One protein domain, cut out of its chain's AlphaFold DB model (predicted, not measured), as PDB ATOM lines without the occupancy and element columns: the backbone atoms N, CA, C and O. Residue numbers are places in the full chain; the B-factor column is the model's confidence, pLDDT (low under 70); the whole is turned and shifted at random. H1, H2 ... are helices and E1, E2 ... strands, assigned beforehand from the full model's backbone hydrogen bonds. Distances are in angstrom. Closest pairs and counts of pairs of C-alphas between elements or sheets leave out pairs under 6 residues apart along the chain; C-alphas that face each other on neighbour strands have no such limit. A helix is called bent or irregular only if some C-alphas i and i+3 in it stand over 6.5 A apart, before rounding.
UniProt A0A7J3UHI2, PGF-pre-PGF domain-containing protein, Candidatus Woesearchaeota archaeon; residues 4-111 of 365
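This is residues 4 to 111 of the 365 residues of the protein "PGF-pre-PGF domain-containing protein" of Candidatus Woesearchaeota archaeon (UniProt A0A7J3UHI2). Two small three-stranded sheets lie face to face as a sandwich, their strands crossed at 53 degrees, with helices H1 and H2 at one end of the long axis, beyond the end of the sheet E3 E2 E6. H3 packs on E2 beside the strands, and a long loop, residues 66 to 84, leads from it to the sheet E1 E5 E4. The printed part has 108 residues, with six named strands and three named helices in the order E1 E2 E3 H1 H2 H3 E4 E5 E6. Both sheets are antiparallel; the class is mixed, helices and strands, with under half of the residues in named elements. The whole is compact, with a radius of gyration of the C-alphas of 14.0 A, and elongated, spanning 42 by 26 by 24 A.

E1, residues 4 to 8, begins at C-alpha 4 (36.556, 15.593, -2.474) and is 13.3 A long. E2, residues 18 to 26, is the longest strand at 23.8 A, and E3 is residues 32 to 35. H1 is residues 42 to 47, H2 residues 49 to 55, and H3 residues 61 to 65, beginning at C-alpha 61 (23.075, 15.391, -9.629). E4 is residues 85 to 88, and E5, residues 93 to 98, is 16.1 A long. E6, residues 104 to 110, is 19.4 A long and ends at C-alpha 110 (28.498, 33.787, -8.634).

The facing parts of the two sheets are 9.9 A apart centre to centre. In one, E5 is the inner strand: N 7 and O 94 join E1 to it within hydrogen-bond range at 2.8 A, and N 86 and O 95 join E4 at 2.8 A. In the other, E2 is the inner strand: N 107 and O 21 are 2.9 A apart in the pair with E6, and N 25 and O 34 are 3.0 A apart in the pair with E3. E2 and E3 form a hairpin, as do E4 and E5. E1 and E6 are near each other. H3 is on the sheet E3 E2 E6 at a height over the sheet of 6.5 A, over none of its strands; the C-alphas of Thr 21 and Tyr 65 are the closest of E2 and H3, 4.4 A apart. H1, only just on that sheet with 5 pairs of C-alphas within 10 A, only grazes it, as does H2. H1 and H2 touch only at the corner, closest at the C-alphas of Ile 45 and Leu 51, 5.5 A. H2 is irregular, with C-alphas 50 and 53 7.9 A apart. Every O i to N i+4 pair is within hydrogen-bond range in H1, against 0 of 3 in H2 and 0 of 1 in H3, where 3 of 4 and 2 of 2 O i to N i+3 pairs are.

The C-alphas farthest apart, those of Ala 47 and Ala 90, are 42.4 A apart. The printed part has no cut. The link from H3 to E4, 19 residues, is long; in it residues 71 to 72 pair antiparallel with residues 19 to 20 of E2. The mean pLDDT of the printed part is 85.8, with residues 101 to 103 and residue 111 under 70.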
ATOM      1  N   LEU A   4      36.878  14.258  -2.953       85.50
ATOM      2  CA  LEU A   4      36.556  15.593  -2.474       85.50
ATOM      3  C   LEU A   4      37.628  16.571  -2.945       85.50
ATOM      4  O   LEU A   4      38.811  16.378  -2.664       85.50
ATOM      5  N   ILE A   5      37.208  17.628  -3.633       87.00
ATOM      6  CA  ILE A   5      38.080  18.721  -4.058       87.00
ATOM      7  C   ILE A   5      37.728  19.952  -3.235       87.00
ATOM      8  O   ILE A   5      36.571  20.360  -3.175       87.00
ATOM      9  N   SER A   6      38.732  20.546  -2.594       86.81
ATOM     10  CA  SER A   6      38.576  21.791  -1.846       86.81
ATOM     11  C   SER A   6      39.123  22.974  -2.636       86.81
ATOM     12  O   SER A   6      40.274  22.930  -3.076       86.81
ATOM     13  N   MET A   7      38.352  24.051  -2.740       87.12
ATOM     14  CA  MET A   7      38.743  25.290  -3.407       87.12
ATOM     15  C   MET A   7      38.459  26.479  -2.490       87.12
ATOM     16  O   MET A   7      37.321  26.652  -2.059       87.12
ATOM     17  N   PRO A   8      39.445  27.318  -2.149       85.06
ATOM     18  CA  PRO A   8      39.161  28.564  -1.442       85.06
ATOM     19  C   PRO A   8      38.291  29.503  -2.299       85.06
ATOM     20  O   PRO A   8      38.446  29.545  -3.520       85.06
ATOM     21  N   TYR A   9      37.421  30.286  -1.657       83.38
ATOM     22  CA  TYR A   9      36.582  31.298  -2.308       83.38
ATOM     23  C   TYR A   9      36.808  32.693  -1.697       83.38
ATOM     24  O   TYR A   9      37.227  32.831  -0.546       83.38
ATOM     25  N   SER A  10      36.565  33.746  -2.485       84.00
ATOM     26  CA  SER A  10      36.743  35.140  -2.048       84.00
ATOM     27  C   SER A  10      35.764  35.513  -0.933       84.00
ATOM     28  O   SER A  10      34.579  35.213  -1.021       84.00
ATOM     29  N   THR A  11      36.204  36.285   0.065       82.19
ATOM     30  CA  THR A  11      35.316  36.793   1.129       82.19
ATOM     31  C   THR A  11      34.188  37.686   0.606       82.19
ATOM     32  O   THR A  11      33.213  37.907   1.313       82.19
ATOM     33  N   THR A  12      34.301  38.202  -0.622       85.94
ATOM     34  CA  THR A  12      33.217  38.940  -1.291       85.94
ATOM     35  C   THR A  12      32.015  38.054  -1.620       85.94
ATOM     36  O   THR A  12      30.915  38.573  -1.721       85.94
ATOM     37  N   LEU A  13      32.209  36.737  -1.746       83.06
ATOM     38  CA  LEU A  13      31.161  35.752  -2.040       83.06
ATOM     39  C   LEU A  13      30.582  35.106  -0.768       83.06
ATOM     40  O   LEU A  13      29.803  34.161  -0.840       83.06
ATOM     41  N   GLU A  14      30.970  35.577   0.423       83.81
ATOM     42  CA  GLU A  14      30.582  34.969   1.704       83.81
ATOM     43  C   GLU A  14      29.061  34.861   1.869       83.81
ATOM     44  O   GLU A  14      28.539  33.803   2.240       83.81
ATOM     45  N   ASN A  15      28.368  35.955   1.551       86.19
ATOM     46  CA  ASN A  15      26.919  36.084   1.678       86.19
ATOM     47  C   ASN A  15      26.172  35.718   0.389       86.19
ATOM     48  O   ASN A  15      24.947  35.746   0.385       86.19
ATOM     49  N   GLU A  16      26.898  35.357  -0.670       88.75
ATOM     50  CA  GLU A  16      26.325  35.006  -1.967       88.75
ATOM     51  C   GLU A  16      26.055  33.499  -2.069       88.75
ATOM     52  O   GLU A  16      26.639  32.671  -1.344       88.75
ATOM     53  N   THR A  17      25.173  33.142  -3.002       88.81
ATOM     54  CA  THR A  17      25.061  31.766  -3.484       88.81
ATOM     55  C   THR A  17      26.262  31.473  -4.371       88.81
ATOM     56  O   THR A  17      26.512  32.158  -5.362       88.81
ATOM     57  N   ILE A  18      27.028  30.458  -3.980       91.00
ATOM     58  CA  ILE A  18      28.169  29.982  -4.752       91.00
ATOM     59  C   ILE A  18      27.734  28.732  -5.497       91.00
ATOM     60  O   ILE A  18      27.292  27.771  -4.864       91.00
ATOM     61  N   THR A  19      27.936  28.749  -6.807       92.50
ATOM     62  CA  THR A  19      27.654  27.625  -7.691       92.50
ATOM     63  C   THR A  19      28.972  27.155  -8.313       92.50
ATOM     64  O   THR A  19      29.849  27.967  -8.624       92.50
ATOM     65  N   VAL A  20      29.151  25.844  -8.453       92.38
ATOM     66  CA  VAL A  20      30.355  25.237  -9.040       92.38
ATOM     67  C   VAL A  20      30.001  24.518 -10.333       92.38
ATOM     68  O   VAL A  20      29.046  23.746 -10.370       92.38
ATOM     69  N   THR A  21      30.806  24.726 -11.368       92.81
ATOM     70  CA  THR A  21      30.720  24.027 -12.659       92.81
ATOM     71  C   THR A  21      32.048  23.341 -12.978       92.81
ATOM     72  O   THR A  21      33.084  23.641 -12.379       92.81
ATOM     73  N   ILE A  22      32.031  22.389 -13.911       92.12
ATOM     74  CA  ILE A  22      33.229  21.762 -14.477       92.12
ATOM     75  C   ILE A  22      33.250  22.100 -15.970       92.12
ATOM     76  O   ILE A  22      32.671  21.366 -16.764       92.12
ATOM     77  N   PRO A  23      33.889  23.208 -16.379       90.44
ATOM     78  CA  PRO A  23      33.964  23.592 -17.787       90.44
ATOM     79  C   PRO A  23      34.841  22.680 -18.652       90.44
ATOM     80  O   PRO A  23      34.707  22.698 -19.873       90.44
ATOM     81  N   LEU A  24      35.748  21.903 -18.052       90.06
ATOM     82  CA  LEU A  24      36.719  21.078 -18.774       90.06
ATOM     83  C   LEU A  24      36.800  19.662 -18.200       90.06
ATOM     84  O   LEU A  24      37.018  19.491 -16.995       90.06
ATOM     85  N   LEU A  25      36.729  18.666 -19.088       87.75
ATOM     86  CA  LEU A  25      37.089  17.277 -18.793       87.75
ATOM     87  C   LEU A  25      38.383  16.911 -19.509       87.75
ATOM     88  O   LEU A  25      38.634  17.335 -20.643       87.75
ATOM     89  N   TYR A  26      39.187  16.097 -18.837       83.88
ATOM     90  CA  TYR A  26      40.489  15.675 -19.322       83.88
ATOM     91  C   TYR A  26      40.597  14.158 -19.395       83.88
ATOM     92  O   TYR A  26      40.025  13.451 -18.567       83.88
ATOM     93  N   ASP A  27      41.387  13.671 -20.349       81.00
ATOM     94  CA  ASP A  27      41.851  12.285 -20.339       81.00
ATOM     95  C   ASP A  27      42.965  12.069 -19.293       81.00
ATOM     96  O   ASP A  27      43.450  13.000 -18.642       81.00
ATOM     97  N   ASN A  28      43.434  10.825 -19.173       73.31
ATOM     98  CA  ASN A  28      44.541  10.454 -18.280       73.31
ATOM     99  C   ASN A  28      45.876  11.152 -18.624       73.31
ATOM    100  O   ASN A  28      46.801  11.179 -17.811       73.31
ATOM    101  N   GLY A  29      45.991  11.714 -19.829       72.50
ATOM    102  CA  GLY A  29      47.125  12.501 -20.300       72.50
ATOM    103  C   GLY A  29      47.007  14.003 -20.028       72.50
ATOM    104  O   GLY A  29      47.916  14.736 -20.417       72.50
ATOM    105  N   PHE A  30      45.943  14.462 -19.357       76.56
ATOM    106  CA  PHE A  30      45.589  15.877 -19.201       76.56
ATOM    107  C   PHE A  30      45.334  16.611 -20.530       76.56
ATOM    108  O   PHE A  30      45.446  17.839 -20.593       76.56
ATOM    109  N   ASN A  31      44.959  15.898 -21.593       80.19
ATOM    110  CA  ASN A  31      44.429  16.535 -22.794       80.19
ATOM    111  C   ASN A  31      42.960  16.879 -22.562       80.19
ATOM    112  O   ASN A  31      42.213  16.078 -22.003       80.19
ATOM    113  N   VAL A  32      42.541  18.066 -22.999       84.88
ATOM    114  CA  VAL A  32      41.131  18.463 -22.946       84.88
ATOM    115  C   VAL A  32      40.351  17.603 -23.939       84.88
ATOM    116  O   VAL A  32      40.617  17.664 -25.138       84.88
ATOM    117  N   ILE A  33      39.394  16.826 -23.436       86.50
ATOM    118  CA  ILE A  33      38.529  15.946 -24.241       86.50
ATOM    119  C   ILE A  33      37.078  16.436 -24.306       86.50
ATOM    120  O   ILE A  33      36.308  15.967 -25.142       86.50
ATOM    121  N   TRP A  34      36.719  17.401 -23.459       91.69
ATOM    122  CA  TRP A  34      35.433  18.096 -23.473       91.69
ATOM    123  C   TRP A  34      35.602  19.510 -22.904       91.69
ATOM    124  O   TRP A  34      36.309  19.690 -21.906       91.69
ATOM    125  N   ASN A  35      34.984  20.507 -23.542       88.94
ATOM    126  CA  ASN A  35      35.096  21.920 -23.178       88.94
ATOM    127  C   ASN A  35      33.779  22.688 -23.389       88.94
ATOM    128  O   ASN A  35      33.440  23.032 -24.526       88.94
ATOM    129  N   SER A  36      33.086  23.037 -22.301       86.94
ATOM    130  CA  SER A  36      31.800  23.750 -22.371       86.94
ATOM    131  C   SER A  36      31.908  25.117 -23.041       86.94
ATOM    132  O   SER A  36      31.062  25.496 -23.849       86.94
ATOM    133  N   SER A  37      33.000  25.839 -22.793       85.38
ATOM    134  CA  SER A  37      33.268  27.146 -23.401       85.38
ATOM    135  C   SER A  37      33.552  27.064 -24.906       85.38
ATOM    136  O   SER A  37      33.484  28.079 -25.595       85.38
ATOM    137  N   ALA A  38      33.877  25.875 -25.428       85.38
ATOM    138  CA  ALA A  38      33.998  25.615 -26.864       85.38
ATOM    139  C   ALA A  38      32.681  25.132 -27.505       85.38
ATOM    140  O   ALA A  38      32.672  24.813 -28.695       85.38
ATOM    141  N   GLY A  39      31.582  25.107 -26.741       85.94
ATOM    142  CA  GLY A  39      30.266  24.657 -27.190       85.94
ATOM    143  C   GLY A  39      30.018  23.160 -27.010       85.94
ATOM    144  O   GLY A  39      29.046  22.650 -27.563       85.94
ATOM    145  N   ASP A  40      30.875  22.450 -26.272       91.19
ATOM    146  CA  ASP A  40      30.607  21.057 -25.928       91.19
ATOM    147  C   ASP A  40      29.511  20.978 -24.860       91.19
ATOM    148  O   ASP A  40      29.511  21.729 -23.888       91.19
ATOM    149  N   ASP A  41      28.579  20.046 -25.026       91.50
ATOM    150  CA  ASP A  41      27.434  19.869 -24.139       91.50
ATOM    151  C   ASP A  41      27.266  18.393 -23.736       91.50
ATOM    152  O   ASP A  41      28.104  17.531 -24.037       91.50
ATOM    153  N   ILE A  42      26.172  18.092 -23.036       92.62
ATOM    154  CA  ILE A  42      25.832  16.726 -22.617       92.62
ATOM    155  C   ILE A  42      25.588  15.803 -23.819       92.62
ATOM    156  O   ILE A  42      25.924  14.617 -23.773       92.62
ATOM    157  N   ALA A  43      25.054  16.325 -24.929       92.31
ATOM    158  CA  ALA A  43      24.838  15.526 -26.131       92.31
ATOM    159  C   ALA A  43      26.171  15.015 -26.697       92.31
ATOM    160  O   ALA A  43      26.257  13.862 -27.129       92.31
ATOM    161  N   LYS A  44      27.236  15.821 -26.616       90.12
ATOM    162  CA  LYS A  44      28.582  15.403 -27.021       90.12
ATOM    163  C   LYS A  44      29.177  14.307 -26.132       90.12
ATOM    164  O   LYS A  44      29.862  13.434 -26.658       90.12
ATOM    165  N   ILE A  45      28.885  14.301 -24.829       88.94
ATOM    166  CA  ILE A  45      29.277  13.203 -23.921       88.94
ATOM    167  C   ILE A  45      28.574  11.905 -24.336       88.94
ATOM    168  O   ILE A  45      29.191  10.846 -24.398       88.94
ATOM    169  N   ASN A  46      27.295  11.993 -24.703       87.50
ATOM    170  CA  ASN A  46      26.516  10.836 -25.139       87.50
ATOM    171  C   ASN A  46      26.938  10.250 -26.490       87.50
ATOM    172  O   ASN A  46      26.657   9.077 -26.743       87.50
ATOM    173  N   ALA A  47      27.555  11.049 -27.359       87.75
ATOM    174  CA  ALA A  47      27.892  10.666 -28.727       87.75
ATOM    175  C   ALA A  47      29.374  10.308 -28.939       87.75
ATOM    176  O   ALA A  47      29.731   9.892 -30.040       87.75
ATOM    177  N   ASN A  48      30.237  10.502 -27.936       83.88
ATOM    178  CA  ASN A  48      31.680  10.316 -28.064       83.88
ATOM    179  C   ASN A  48      32.190   9.191 -27.155       83.88
ATOM    180  O   ASN A  48      32.187   9.326 -25.933       83.88
ATOM    181  N   ASP A  49      32.715   8.129 -27.764       83.31
ATOM    182  CA  ASP A  49      33.259   6.965 -27.057       83.31
ATOM    183  C   ASP A  49      34.438   7.330 -26.136       83.31
ATOM    184  O   ASP A  49      34.637   6.694 -25.109       83.31
ATOM    185  N   THR A  50      35.187   8.409 -26.409       80.25
ATOM    186  CA  THR A  50      36.266   8.858 -25.501       80.25
ATOM    187  C   THR A  50      35.750   9.465 -24.191       80.25
ATOM    188  O   THR A  50      36.550   9.839 -23.337       80.25
ATOM    189  N   LEU A  51      34.436   9.653 -24.065       84.06
ATOM    190  CA  LEU A  51      33.749  10.189 -22.891       84.06
ATOM    191  C   LEU A  51      32.781   9.158 -22.293       84.06
ATOM    192  O   LEU A  51      31.950   9.529 -21.464       84.06
ATOM    193  N   GLU A  52      32.874   7.886 -22.697       82.06
ATOM    194  CA  GLU A  52      31.931   6.844 -22.282       82.06
ATOM    195  C   GLU A  52      31.817   6.718 -20.760       82.06
ATOM    196  O   GLU A  52      30.704   6.629 -20.243       82.06
ATOM    197  N   ASP A  53      32.932   6.874 -20.044       79.94
ATOM    198  CA  ASP A  53      32.985   6.814 -18.581       79.94
ATOM    199  C   ASP A  53      32.154   7.911 -17.884       79.94
ATOM    200  O   ASP A  53      31.831   7.804 -16.703       79.94
ATOM    201  N   TYR A  54      31.808   8.995 -18.585       84.69
ATOM    202  CA  TYR A  54      30.988  10.080 -18.043       84.69
ATOM    203  C   TYR A  54      29.487   9.874 -18.280       84.69
ATOM    204  O   TYR A  54      28.682  10.561 -17.651       84.69
ATOM    205  N   ARG A  55      29.095   8.932 -19.151       85.69
ATOM    206  CA  ARG A  55      27.690   8.696 -19.529       85.69
ATOM    207  C   ARG A  55      26.865   8.150 -18.368       85.69
ATOM    208  O   ARG A  55      25.724   8.561 -18.203       85.69
ATOM    209  N   ASP A  56      27.471   7.325 -17.519       83.06
ATOM    210  CA  ASP A  56      26.836   6.754 -16.322       83.06
ATOM    211  C   ASP A  56      26.471   7.806 -15.258       83.06
ATOM    212  O   ASP A  56      25.732   7.517 -14.315       83.06
ATOM    213  N   TYR A  57      26.996   9.027 -15.394       86.06
ATOM    214  CA  TYR A  57      26.762  10.136 -14.470       86.06
ATOM    215  C   TYR A  57      25.827  11.209 -15.036       86.06
ATOM    216  O   TYR A  57      25.501  12.165 -14.325       86.06
ATOM    217  N   LEU A  58      25.386  11.046 -16.284       85.44
ATOM    218  CA  LEU A  58      24.284  11.819 -16.851       85.44
ATOM    219  C   LEU A  58      22.969  11.403 -16.174       85.44
ATOM    220  O   LEU A  58      22.881  10.312 -15.613       85.44
ATOM    221  N   ASP A  59      21.979  12.294 -16.145       86.88
ATOM    222  CA  ASP A  59      20.717  12.122 -15.404       86.88
ATOM    223  C   ASP A  59      20.876  11.951 -13.873       86.88
ATOM    224  O   ASP A  59      19.947  11.545 -13.168       86.88
ATOM    225  N   THR A  60      22.048  12.287 -13.325       89.75
ATOM    226  CA  THR A  60      22.301  12.367 -11.877       89.75
ATOM    227  C   THR A  60      22.601  13.805 -11.459       89.75
ATOM    228  O   THR A  60      22.868  14.661 -12.302       89.75
ATOM    229  N   ASP A  61      22.666  14.076 -10.151       89.00
ATOM    230  CA  ASP A  61      23.075  15.391  -9.629       89.00
ATOM    231  C   ASP A  61      24.447  15.855 -10.168       89.00
ATOM    232  O   ASP A  61      24.731  17.051 -10.192       89.00
ATOM    233  N   TYR A  62      25.309  14.926 -10.612       90.06
ATOM    234  CA  TYR A  62      26.610  15.252 -11.203       90.06
ATOM    235  C   TYR A  62      26.484  15.998 -12.536       90.06
ATOM    236  O   TYR A  62      27.339  16.825 -12.852       90.06
ATOM    237  N   GLU A  63      25.415  15.755 -13.299       92.44
ATOM    238  CA  GLU A  63      25.193  16.398 -14.593       92.44
ATOM    239  C   GLU A  63      25.132  17.925 -14.474       92.44
ATOM    240  O   GLU A  63      25.590  18.632 -15.371       92.44
ATOM    241  N   ALA A  64      24.662  18.447 -13.337       92.56
ATOM    242  CA  ALA A  64      24.617  19.882 -13.077       92.56
ATOM    243  C   ALA A  64      26.001  20.550 -13.188       92.56
ATOM    244  O   ALA A  64      26.099  21.711 -13.584       92.56
ATOM    245  N   TYR A  65      27.097  19.823 -12.933       92.44
ATOM    246  CA  TYR A  65      28.444  20.343 -13.180       92.44
ATOM    247  C   TYR A  65      28.741  20.594 -14.663       92.44
ATOM    248  O   TYR A  65      29.560  21.461 -14.967       92.44
ATOM    249  N   LEU A  66      28.114  19.836 -15.565       91.38
ATOM    250  CA  LEU A  66      28.461  19.738 -16.985       91.38
ATOM    251  C   LEU A  66      27.419  20.381 -17.910       91.38
ATOM    252  O   LEU A  66      27.769  20.829 -18.997       91.38
ATOM    253  N   ASN A  67      26.155  20.474 -17.497       88.25
ATOM    254  CA  ASN A  67      25.073  21.028 -18.322       88.25
ATOM    255  C   ASN A  67      24.914  22.559 -18.210       88.25
ATOM    256  O   ASN A  67      24.000  23.132 -18.796       88.25
ATOM    257  N   GLY A  68      25.791  23.222 -17.450       83.56
ATOM    258  CA  GLY A  68      25.809  24.679 -17.296       83.56
ATOM    259  C   GLY A  68      24.878  25.237 -16.215       83.56
ATOM    260  O   GLY A  68      24.977  26.423 -15.915       83.56
ATOM    261  N   THR A  69      24.029  24.414 -15.587       88.75
ATOM    262  CA  THR A  69      23.207  24.854 -14.439       88.75
ATOM    263  C   THR A  69      24.050  25.092 -13.186       88.75
ATOM    264  O   THR A  69      23.817  26.049 -12.452       88.75
ATOM    265  N   GLY A  70      25.081  24.266 -12.992       90.62
ATOM    266  CA  GLY A  70      25.995  24.321 -11.863       90.62
ATOM    267  C   GLY A  70      25.414  23.742 -10.571       90.62
ATOM    268  O   GLY A  70      24.207  23.601 -10.389       90.62
ATOM    269  N   VAL A  71      26.305  23.380  -9.649       94.44
ATOM    270  CA  VAL A  71      25.943  22.820  -8.341       94.44
ATOM    271  C   VAL A  71      26.055  23.884  -7.260       94.44
ATOM    272  O   VAL A  71      27.148  24.390  -6.993       94.44
ATOM    273  N   ASP A  72      24.948  24.156  -6.579       94.56
ATOM    274  CA  ASP A  72      24.910  25.091  -5.458       94.56
ATOM    275  C   ASP A  72      25.591  24.535  -4.203       94.56
ATOM    276  O   ASP A  72      25.375  23.400  -3.767       94.56
ATOM    277  N   CYS A  73      26.413  25.374  -3.577       94.56
ATOM    278  CA  CYS A  73      27.199  25.011  -2.408       94.56
ATOM    279  C   CYS A  73      26.463  25.341  -1.110       94.56
ATOM    280  O   CYS A  73      26.457  26.479  -0.631       94.56
ATOM    281  N   SER A  74      25.884  24.307  -0.501       92.69
ATOM    282  CA  SER A  74      25.166  24.416   0.768       92.69
ATOM    283  C   SER A  74      26.112  24.751   1.921       92.69
ATOM    284  O   SER A  74      27.167  24.143   2.062       92.69
ATOM    285  N   ALA A  75      25.733  25.672   2.809       92.06
ATOM    286  CA  ALA A  75      26.479  25.923   4.047       92.06
ATOM    287  C   ALA A  75      26.137  24.926   5.178       92.06
ATOM    288  O   ALA A  75      26.780  24.952   6.228       92.06
ATOM    289  N   SER A  76      25.129  24.064   4.988       91.50
ATOM    290  CA  SER A  76      24.622  23.148   6.019       91.50
ATOM    291  C   SER A  76      25.066  21.690   5.854       91.50
ATOM    292  O   SER A  76      25.042  20.959   6.842       91.50
ATOM    293  N   ASP A  77      25.520  21.259   4.672       90.12
ATOM    294  CA  ASP A  77      25.958  19.872   4.420       90.12
ATOM    295  C   ASP A  77      27.483  19.713   4.540       90.12
ATOM    296  O   ASP A  77      28.183  19.446   3.567       90.12
ATOM    297  N   SER A  78      28.022  19.887   5.749       87.38
ATOM    298  CA  SER A  78      29.477  19.854   5.994       87.38
ATOM    299  C   SER A  78      30.155  18.514   5.700       87.38
ATOM    300  O   SER A  78      31.382  18.452   5.612       87.38
ATOM    301  N   THR A  79      29.369  17.450   5.542       86.62
ATOM    302  CA  THR A  79      29.846  16.096   5.252       86.62
ATOM    303  C   THR A  79      29.586  15.646   3.814       86.62
ATOM    304  O   THR A  79      29.994  14.539   3.474       86.62
ATOM    305  N   LEU A  80      28.929  16.466   2.979       86.81
ATOM    306  CA  LEU A  80      28.540  16.111   1.601       86.81
ATOM    307  C   LEU A  80      27.777  14.776   1.541       86.81
ATOM    308  O   LEU A  80      28.081  13.859   0.762       86.81
ATOM    309  N   SER A  81      26.824  14.661   2.465       85.44
ATOM    310  CA  SER A  81      26.021  13.460   2.694       85.44
ATOM    311  C   SER A  81      24.860  13.344   1.711       85.44
ATOM    312  O   SER A  81      24.522  12.233   1.308       85.44
ATOM    313  N   SER A  82      24.304  14.482   1.295       83.12
ATOM    314  CA  SER A  82      23.177  14.567   0.362       83.12
ATOM    315  C   SER A  82      23.474  15.438  -0.853       83.12
ATOM    316  O   SER A  82      22.909  15.196  -1.907       83.12
ATOM    317  N   GLY A  83      24.342  16.443  -0.715       89.50
ATOM    318  CA  GLY A  83      24.713  17.347  -1.797       89.50
ATOM    319  C   GLY A  83      26.074  17.030  -2.407       89.50
ATOM    320  O   GLY A  83      26.873  16.253  -1.873       89.50
ATOM    321  N   LEU A  84      26.354  17.698  -3.524       93.81
ATOM    322  CA  LEU A  84      27.647  17.626  -4.199       93.81
ATOM    323  C   LEU A  84      28.561  18.814  -3.877       93.81
ATOM    324  O   LEU A  84      29.758  18.726  -4.132       93.81
ATOM    325  N   CYS A  85      28.056  19.887  -3.259       94.94
ATOM    326  CA  CYS A  85      28.877  21.031  -2.874       94.94
ATOM    327  C   CYS A  85      28.579  21.577  -1.463       94.94
ATOM    328  O   CYS A  85      27.426  21.750  -1.069       94.94
ATOM    329  N   TYR A  86      29.642  21.887  -0.710       94.06
ATOM    330  CA  TYR A  86      29.609  22.417   0.651       94.06
ATOM    331  C   TYR A  86      30.407  23.720   0.758       94.06
ATOM    332  O   TYR A  86      31.590  23.768   0.423       94.06
ATOM    333  N   LYS A  87      29.781  24.769   1.296       94.00
ATOM    334  CA  LYS A  87      30.392  26.070   1.591       94.00
ATOM    335  C   LYS A  87      30.841  26.143   3.052       94.00
ATOM    336  O   LYS A  87      30.040  26.367   3.958       94.00
ATOM    337  N   ASN A  88      32.147  26.020   3.288       90.69
ATOM    338  CA  ASN A  88      32.755  26.231   4.599       90.69
ATOM    339  C   ASN A  88      33.076  27.717   4.817       90.69
ATOM    340  O   ASN A  88      34.153  28.199   4.452       90.69
ATOM    341  N   THR A  89      32.154  28.420   5.472       87.00
ATOM    342  CA  THR A  89      32.286  29.844   5.815       87.00
ATOM    343  C   THR A  89      33.388  30.127   6.829       87.00
ATOM    344  O   THR A  89      34.047  31.163   6.755       87.00
ATOM    345  N   ALA A  90      33.686  29.199   7.740       86.50
ATOM    346  CA  ALA A  90      34.761  29.387   8.715       86.50
ATOM    347  C   ALA A  90      36.145  29.431   8.045       86.50
ATOM    348  O   ALA A  90      36.966  30.288   8.368       86.50
ATOM    349  N   ASN A  91      36.375  28.545   7.073       83.56
ATOM    350  CA  ASN A  91      37.667  28.388   6.397       83.56
ATOM    351  C   ASN A  91      37.718  29.022   5.000       83.56
ATOM    352  O   ASN A  91      38.698  28.820   4.285       83.56
ATOM    353  N   LYS A  92      36.667  29.745   4.584       87.62
ATOM    354  CA  LYS A  92      36.551  30.363   3.248       87.62
ATOM    355  C   LYS A  92      36.840  29.372   2.118       87.62
ATOM    356  O   LYS A  92      37.583  29.666   1.187       87.62
ATOM    357  N   THR A  93      36.310  28.157   2.252       90.00
ATOM    358  CA  THR A  93      36.598  27.033   1.354       90.00
ATOM    359  C   THR A  93      35.310  26.372   0.891       90.00
ATOM    360  O   THR A  93      34.426  26.098   1.696       90.00
ATOM    361  N   ILE A  94      35.216  26.083  -0.399       93.75
ATOM    362  CA  ILE A  94      34.217  25.211  -0.997       93.75
ATOM    363  C   ILE A  94      34.769  23.792  -1.065       93.75
ATOM    364  O   ILE A  94      35.931  23.599  -1.406       93.75
ATOM    365  N   TRP A  95      33.938  22.804  -0.767       90.44
ATOM    366  CA  TRP A  95      34.220  21.392  -0.984       90.44
ATOM    367  C   TRP A  95      33.238  20.850  -2.008       90.44
ATOM    368  O   TRP A  95      32.036  20.934  -1.786       90.44
ATOM    369  N   MET A  96      33.735  20.285  -3.103       93.25
ATOM    370  CA  MET A  96      32.916  19.598  -4.096       93.25
ATOM    371  C   MET A  96      33.188  18.094  -4.070       93.25
ATOM    372  O   MET A  96      34.327  17.665  -3.867       93.25
ATOM    373  N   LYS A  97      32.142  17.302  -4.277       91.94
ATOM    374  CA  LYS A  97      32.177  15.846  -4.340       91.94
ATOM    375  C   LYS A  97      32.074  15.403  -5.787       91.94
ATOM    376  O   LYS A  97      31.116  15.733  -6.475       91.94
ATOM    377  N   ILE A  98      33.051  14.620  -6.222       89.25
ATOM    378  CA  ILE A  98      33.156  14.154  -7.599       89.25
ATOM    379  C   ILE A  98      33.127  12.625  -7.603       89.25
ATOM    380  O   ILE A  98      34.077  12.007  -7.120       89.25
ATOM    381  N   PRO A  99      32.051  12.002  -8.108       79.19
ATOM    382  CA  PRO A  99      31.918  10.552  -8.158       79.19
ATOM    383  C   PRO A  99      32.764   9.904  -9.270       79.19
ATOM    384  O   PRO A  99      32.991   8.700  -9.207       79.19
ATOM    385  N   HIS A 100      33.266  10.683 -10.239       73.31
ATOM    386  CA  HIS A 100      34.098  10.199 -11.345       73.31
ATOM    387  C   HIS A 100      35.112  11.238 -11.825       73.31
ATOM    388  O   HIS A 100      34.744  12.389 -12.057       73.31
ATOM    389  N   PHE A 101      36.386  10.863 -11.988       68.62
ATOM    390  CA  PHE A 101      37.405  11.793 -12.480       68.62
ATOM    391  C   PHE A 101      38.543  11.085 -13.231       68.62
ATOM    392  O   PHE A 101      39.220  10.225 -12.676       68.62
ATOM    393  N   SER A 102      38.810  11.536 -14.457       58.16
ATOM    394  CA  SER A 102      40.073  11.294 -15.183       58.16
ATOM    395  C   SER A 102      40.967  12.550 -15.138       58.16
ATOM    396  O   SER A 102      42.190  12.482 -15.038       58.16
ATOM    397  N   GLY A 103      40.321  13.713 -15.029       64.94
ATOM    398  CA  GLY A 103      40.857  15.021 -14.671       64.94
ATOM    399  C   GLY A 103      39.746  16.049 -14.877       64.94
ATOM    400  O   GLY A 103      38.969  15.929 -15.824       64.94
ATOM    401  N   VAL A 104      39.614  17.029 -13.984       70.19
ATOM    402  CA  VAL A 104      38.545  18.042 -14.046       70.19
ATOM    403  C   VAL A 104      39.112  19.427 -13.761       70.19
ATOM    404  O   VAL A 104      40.010  19.572 -12.928       70.19
ATOM    405  N   GLY A 105      38.595  20.443 -14.450       71.25
ATOM    406  CA  GLY A 105      38.937  21.847 -14.211       71.25
ATOM    407  C   GLY A 105      37.751  22.595 -13.614       71.25
ATOM    408  O   GLY A 105      37.029  23.203 -14.392       71.25
ATOM    409  N   PRO A 106      37.498  22.522 -12.293       77.69
ATOM    410  CA  PRO A 106      36.331  23.152 -11.684       77.69
ATOM    411  C   PRO A 106      36.461  24.677 -11.615       77.69
ATOM    412  O   PRO A 106      37.551  25.211 -11.396       77.69
ATOM    413  N   GLU A 107      35.330  25.366 -11.735       81.88
ATOM    414  CA  GLU A 107      35.226  26.822 -11.654       81.88
ATOM    415  C   GLU A 107      34.146  27.243 -10.645       81.88
ATOM    416  O   GLU A 107      33.129  26.570 -10.472       81.88
ATOM    417  N   ILE A 108      34.394  28.356  -9.947       82.31
ATOM    418  CA  ILE A 108      33.454  28.969  -9.003       82.31
ATOM    419  C   ILE A 108      32.773  30.140  -9.708       82.31
ATOM    420  O   ILE A 108      33.441  31.110 -10.062       82.31
ATOM    421  N   ALA A 109      31.451  30.079  -9.836       78.62
ATOM    422  CA  ALA A 109      30.636  31.163 -10.363       78.62
ATOM    423  C   ALA A 109      29.804  31.818  -9.250       78.62
ATOM    424  O   ALA A 109      29.408  31.177  -8.271       78.62
ATOM    425  N   ASN A 110      29.532  33.115  -9.411       74.31
ATOM    426  CA  ASN A 110      28.498  33.787  -8.634       74.31
ATOM    427  C   ASN A 110      27.150  33.420  -9.260       74.31
ATOM    428  O   ASN A 110      26.933  33.726 -10.433       74.31
ATOM    429  N   GLY A 111      26.286  32.733  -8.516       52.12
ATOM    430  CA  GLY A 111      25.008  32.266  -9.039       52.12
ATOM    431  C   GLY A 111      24.069  33.437  -9.323       52.12
ATOM    432  O   GLY A 111      23.364  33.899  -8.432       52.12
TER     433      GLY A 111